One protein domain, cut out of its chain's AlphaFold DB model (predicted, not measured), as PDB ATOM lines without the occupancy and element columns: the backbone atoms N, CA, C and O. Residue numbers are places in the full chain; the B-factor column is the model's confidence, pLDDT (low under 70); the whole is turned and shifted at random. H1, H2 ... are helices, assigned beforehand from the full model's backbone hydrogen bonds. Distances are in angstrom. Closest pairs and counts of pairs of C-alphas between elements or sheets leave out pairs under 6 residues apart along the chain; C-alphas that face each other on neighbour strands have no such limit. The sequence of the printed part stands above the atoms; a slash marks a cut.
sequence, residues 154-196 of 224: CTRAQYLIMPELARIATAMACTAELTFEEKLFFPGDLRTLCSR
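This is residues 154 to 196 of the 224 residues of an uncharacterized protein of Aspergillus oryzae (strain 3.042) (UniProt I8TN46). Two helices, H2 and H3, make a loose, flat V that narrows near the first residues of H2, and residues 172 to 181 stand free at its open side. H1 makes a corner with H2 at the narrow end, away from H3. The printed part has 43 residues, three named helices in the order H1, H2, H3 and no named strand: all helix. It is only just compact, close to loose, with a radius of gyration of the C-alphas of 10.8 A and spans of 28 by 22 by 11 A.

Find C-alpha 154 at (11.976, 3.254, -55.162); from there H1 runs over residues 154 to 161. H2 follows, residues 163 to 173, 15.2 A long. H3, residues 180 to 195, runs 23.8 A to C-alpha 195 at (29.735, 8.927, -42.668).

Look at Tyr 159 and Ala 166, the closest C-alphas of H1 and H2, 4.9 A apart; these helices only just touch, only at the corner, with 3 pairs of C-alphas within 8 A. H2 touches H3 at a steep tilt of 53 degrees, opposite ways, closest at the C-alphas of Glu 164 and Asp 189, 5.0 A; H3 does so with residues 186 to 193 alone. H1 and H3 are apart. Every O i to N i+4 pair is within hydrogen-bond range in H1 and H2, and 9 of 12 in H3.

The C-alphas of Cys 154 and Phe 180, the two farthest apart, are 30.7 A apart. The printed part has no cut and no long link; residue 154 alone is under pLDDT 70.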
ATOM      1  N   CYS A 154      11.220   2.359 -56.026       65.62
ATOM      2  CA  CYS A 154      11.976   3.254 -55.162       65.62
ATOM      3  C   CYS A 154      13.031   2.500 -54.344       65.62
ATOM      4  O   CYS A 154      14.201   2.858 -54.416       65.62
ATOM      5  N   THR A 155      12.681   1.402 -53.660       71.62
ATOM      6  CA  THR A 155      13.677   0.573 -52.946       71.62
ATOM      7  C   THR A 155      14.725  -0.028 -53.874       71.62
ATOM      8  O   THR A 155      15.898  -0.081 -53.520       71.62
ATOM      9  N   ARG A 156      14.339  -0.469 -55.079       71.75
ATOM     10  CA  ARG A 156      15.303  -1.021 -56.047       71.75
ATOM     11  C   ARG A 156      16.275   0.046 -56.542       71.75
ATOM     12  O   ARG A 156      17.471  -0.218 -56.590       71.75
ATOM     13  N   ALA A 157      15.776   1.233 -56.878       72.25
ATOM     14  CA  ALA A 157      16.607   2.370 -57.257       72.25
ATOM     15  C   ALA A 157      17.521   2.793 -56.098       72.25
ATOM     16  O   ALA A 157      18.720   2.972 -56.283       72.25
ATOM     17  N   GLN A 158      16.984   2.840 -54.880       76.88
ATOM     18  CA  GLN A 158      17.742   3.167 -53.677       76.88
ATOM     19  C   GLN A 158      18.854   2.148 -53.397       76.88
ATOM     20  O   GLN A 158      19.929   2.541 -52.964       76.88
ATOM     21  N   TYR A 159      18.642   0.864 -53.686       83.06
ATOM     22  CA  TYR A 159      19.667  -0.178 -53.558       83.06
ATOM     23  C   TYR A 159      20.745  -0.123 -54.644       83.06
ATOM     24  O   TYR A 159      21.866  -0.557 -54.393       83.06
ATOM     25  N   LEU A 160      20.438   0.419 -55.826       80.81
ATOM     26  CA  LEU A 160      21.449   0.697 -56.851       80.81
ATOM     27  C   LEU A 160      22.335   1.881 -56.453       80.81
ATOM     28  O   LEU A 160      23.543   1.842 -56.658       80.81
ATOM     29  N   ILE A 161      21.729   2.906 -55.857       81.62
ATOM     30  CA  ILE A 161      22.422   4.108 -55.385       81.62
ATOM     31  C   ILE A 161      23.219   3.814 -54.101       81.62
ATOM     32  O   ILE A 161      24.349   4.265 -53.946       81.62
ATOM     33  N   MET A 162      22.650   3.029 -53.184       83.69
ATOM     34  CA  MET A 162      23.232   2.680 -51.885       83.69
ATOM     35  C   MET A 162      23.344   1.158 -51.734       83.69
ATOM     36  O   MET A 162      22.539   0.532 -51.028       83.69
ATOM     37  N   PRO A 163      24.344   0.533 -52.376       85.12
ATOM     38  CA  PRO A 163      24.518  -0.913 -52.322       85.12
ATOM     39  C   PRO A 163      24.834  -1.419 -50.906       85.12
ATOM     40  O   PRO A 163      24.504  -2.558 -50.580       85.12
ATOM     41  N   GLU A 164      25.415  -0.579 -50.042       87.25
ATOM     42  CA  GLU A 164      25.646  -0.891 -48.623       87.25
ATOM     43  C   GLU A 164      24.322  -1.150 -47.892       87.25
ATOM     44  O   GLU A 164      24.174  -2.127 -47.158       87.25
ATOM     45  N   LEU A 165      23.319  -0.303 -48.148       85.38
ATOM     46  CA  LEU A 165      21.989  -0.435 -47.557       85.38
ATOM     47  C   LEU A 165      21.290  -1.706 -48.055       85.38
ATOM     48  O   LEU A 165      20.653  -2.407 -47.271       85.38
ATOM     49  N   ALA A 166      21.453  -2.031 -49.339       85.12
ATOM     50  CA  ALA A 166      20.905  -3.243 -49.939       85.12
ATOM     51  C   ALA A 166      21.470  -4.516 -49.291       85.12
ATOM     52  O   ALA A 166      20.716  -5.445 -48.981       85.12
ATOM     53  N   ARG A 167      22.791  -4.553 -49.065       85.44
ATOM     54  CA  ARG A 167      23.469  -5.667 -48.387       85.44
ATOM     55  C   ARG A 167      22.975  -5.828 -46.955       85.44
ATOM     56  O   ARG A 167      22.566  -6.930 -46.590       85.44
ATOM     57  N   ILE A 168      22.918  -4.738 -46.184       86.50
ATOM     58  CA  ILE A 168      22.408  -4.756 -44.804       86.50
ATOM     59  C   ILE A 168      20.954  -5.232 -44.772       86.50
ATOM     60  O   ILE A 168      20.632  -6.147 -44.019       86.50
ATOM     61  N   ALA A 169      20.078  -4.666 -45.605       84.31
ATOM     62  CA  ALA A 169      18.662  -5.022 -45.626       84.31
ATOM     63  C   ALA A 169      18.444  -6.496 -45.997       84.31
ATOM     64  O   ALA A 169      17.632  -7.182 -45.376       84.31
ATOM     65  N   THR A 170      19.200  -7.004 -46.974       82.88
ATOM     66  CA  THR A 170      19.142  -8.411 -47.393       82.88
ATOM     67  C   THR A 170      19.610  -9.335 -46.275       82.88
ATOM     68  O   THR A 170      18.965 -10.343 -45.990       82.88
ATOM     69  N   ALA A 171      20.700  -8.979 -45.601       82.12
ATOM     70  CA  ALA A 171      21.237  -9.771 -44.509       82.12
ATOM     71  C   ALA A 171      20.369  -9.687 -43.234       82.12
ATOM     72  O   ALA A 171      20.256 -10.681 -42.526       82.12
ATOM     73  N   MET A 172      19.678  -8.568 -42.977       80.06
ATOM     74  CA  MET A 172      18.665  -8.448 -41.912       80.06
ATOM     75  C   MET A 172      17.392  -9.249 -42.205       80.06
ATOM     76  O   MET A 172      16.781  -9.792 -41.288       80.06
ATOM     77  N   ALA A 173      16.978  -9.317 -43.472       77.00
ATOM     78  CA  ALA A 173      15.842 -10.131 -43.900       77.00
ATOM     79  C   ALA A 173      16.175 -11.634 -43.929       77.00
ATOM     80  O   ALA A 173      15.271 -12.473 -43.929       77.00
ATOM     81  N   CYS A 174      17.461 -11.985 -43.959       76.88
ATOM     82  CA  CYS A 174      17.915 -13.362 -43.960       76.88
ATOM     83  C   CYS A 174      17.732 -13.996 -42.577       76.88
ATOM     84  O   CYS A 174      18.264 -13.531 -41.574       76.88
ATOM     85  N   THR A 175      17.004 -15.110 -42.521       74.50
ATOM     86  CA  THR A 175      16.841 -15.902 -41.290       74.50
ATOM     87  C   THR A 175      17.925 -16.969 -41.113       74.50
ATOM     88  O   THR A 175      17.924 -17.684 -40.106       74.50
ATOM     89  N   ALA A 176      18.810 -17.125 -42.104       77.56
ATOM     90  CA  ALA A 176      19.921 -18.070 -42.068       77.56
ATOM     91  C   ALA A 176      21.103 -17.523 -41.248       77.56
ATOM     92  O   ALA A 176      21.182 -16.337 -40.935       77.56
ATOM     93  N   GLU A 177      22.025 -18.410 -40.874       79.69
ATOM     94  CA  GLU A 177      23.242 -18.011 -40.167       79.69
ATOM     95  C   GLU A 177      24.221 -17.360 -41.150       79.69
ATOM     96  O   GLU A 177      24.629 -17.991 -42.121       79.69
ATOM     97  N   LEU A 178      24.607 -16.113 -40.877       84.06
ATOM     98  CA  LEU A 178      25.623 -15.403 -41.653       84.06
ATOM     99  C   LEU A 178      27.023 -15.934 -41.322       84.06
ATOM    100  O   LEU A 178      27.374 -16.138 -40.149       84.06
ATOM    101  N   THR A 179      27.837 -16.104 -42.356       86.44
ATOM    102  CA  THR A 179      29.256 -16.458 -42.250       86.44
ATOM    103  C   THR A 179      30.072 -15.331 -41.609       86.44
ATOM    104  O   THR A 179      29.615 -14.196 -41.460       86.44
ATOM    105  N   PHE A 180      31.301 -15.638 -41.183       86.62
ATOM    106  CA  PHE A 180      32.190 -14.632 -40.591       86.62
ATOM    107  C   PHE A 180      32.534 -13.507 -41.578       86.62
ATOM    108  O   PHE A 180      32.508 -12.338 -41.200       86.62
ATOM    109  N   GLU A 181      32.797 -13.850 -42.839       85.94
ATOM    110  CA  GLU A 181      33.094 -12.874 -43.892       85.94
ATOM    111  C   GLU A 181      31.895 -11.954 -44.144       85.94
ATOM    112  O   GLU A 181      32.049 -10.736 -44.134       85.94
ATOM    113  N   GLU A 182      30.684 -12.511 -44.249       82.81
ATOM    114  CA  GLU A 182      29.447 -11.732 -44.402       82.81
ATOM    115  C   GLU A 182      29.220 -10.766 -43.232       82.81
ATOM    116  O   GLU A 182      28.841  -9.613 -43.436       82.81
ATOM    117  N   LYS A 183      29.510 -11.205 -42.001       84.75
ATOM    118  CA  LYS A 183      29.424 -10.356 -40.803       84.75
ATOM    119  C   LYS A 183      30.434  -9.208 -40.820       84.75
ATOM    120  O   LYS A 183      30.143  -8.153 -40.262       84.75
ATOM    121  N   LEU A 184      31.595  -9.383 -41.450       86.81
ATOM    122  CA  LEU A 184      32.648  -8.367 -41.491       86.81
ATOM    123  C   LEU A 184      32.295  -7.180 -42.402       86.81
ATOM    124  O   LEU A 184      32.769  -6.070 -42.166       86.81
ATOM    125  N   PHE A 185      31.427  -7.380 -43.398       84.12
ATOM    126  CA  PHE A 185      30.958  -6.291 -44.260       84.12
ATOM    127  C   PHE A 185      30.043  -5.303 -43.522       84.12
ATOM    128  O   PHE A 185      30.066  -4.113 -43.827       84.12
ATOM    129  N   PHE A 186      29.303  -5.747 -42.498       84.50
ATOM    130  CA  PHE A 186      28.329  -4.910 -41.784       84.50
ATOM    131  C   PHE A 186      28.926  -3.658 -41.126       84.50
ATOM    132  O   PHE A 186      28.397  -2.573 -41.360       84.50
ATOM    133  N   PRO A 187      30.001  -3.742 -40.315       88.00
ATOM    134  CA  PRO A 187      30.610  -2.550 -39.730       88.00
ATOM    135  C   PRO A 187      31.110  -1.553 -40.780       88.00
ATOM    136  O   PRO A 187      30.997  -0.345 -40.576       88.00
ATOM    137  N   GLY A 188      31.649  -2.050 -41.899       87.38
ATOM    138  CA  GLY A 188      32.104  -1.217 -43.012       87.38
ATOM    139  C   GLY A 188      30.941  -0.502 -43.693       87.38
ATOM    140  O   GLY A 188      30.964   0.719 -43.825       87.38
ATOM    141  N   ASP A 189      29.894  -1.251 -44.035       89.19
ATOM    142  CA  ASP A 189      28.683  -0.734 -44.671       89.19
ATOM    143  C   ASP A 189      27.967   0.289 -43.772       89.19
ATOM    144  O   ASP A 189      27.610   1.375 -44.230       89.19
ATOM    145  N   LEU A 190      27.841   0.007 -42.469       87.44
ATOM    146  CA  LEU A 190      27.274   0.940 -41.489       87.44
ATOM    147  C   LEU A 190      28.111   2.211 -41.362       87.44
ATOM    148  O   LEU A 190      27.561   3.310 -41.357       87.44
ATOM    149  N   ARG A 191      29.440   2.089 -41.290       88.06
ATOM    150  CA  ARG A 191      30.326   3.254 -41.216       88.06
ATOM    151  C   ARG A 191      30.183   4.133 -42.453       88.06
ATOM    152  O   ARG A 191      30.112   5.349 -42.298       88.06
ATOM    153  N   THR A 192      30.127   3.545 -43.646       86.12
ATOM    154  CA  THR A 192      29.925   4.277 -44.904       86.12
ATOM    155  C   THR A 192      28.596   5.025 -44.887       86.12
ATOM    156  O   THR A 192      28.579   6.229 -45.126       86.12
ATOM    157  N   LEU A 193      27.500   4.357 -44.511       84.50
ATOM    158  CA  LEU A 193      26.178   4.981 -44.427       84.50
ATOM    159  C   LEU A 193      26.119   6.108 -43.384       84.50
ATOM    160  O   LEU A 193      25.554   7.158 -43.663       84.50
ATOM    161  N   CYS A 194      26.731   5.928 -42.211       83.25
ATOM    162  CA  CYS A 194      26.765   6.954 -41.165       83.25
ATOM    163  C   CYS A 194      27.728   8.115 -41.468       83.25
ATOM    164  O   CYS A 194      27.585   9.188 -40.885       83.25
ATOM    165  N   SER A 195      28.733   7.905 -42.326       82.62
ATOM    166  CA  SER A 195      29.735   8.927 -42.668       82.62
ATOM    167  C   SER A 195      29.366   9.742 -43.907       82.62
ATOM    168  O   SER A 195      29.993  10.775 -44.142       82.62
ATOM    169  N   ARG A 196      28.368   9.308 -44.690       74.88
ATOM    170  CA  ARG A 196      27.837  10.076 -45.823       74.88
ATOM    171  C   ARG A 196      27.221  11.380 -45.308       74.88
ATOM    172  O   ARG A 196      26.269  11.365 -44.534       74.88
TER     173      ARG A 196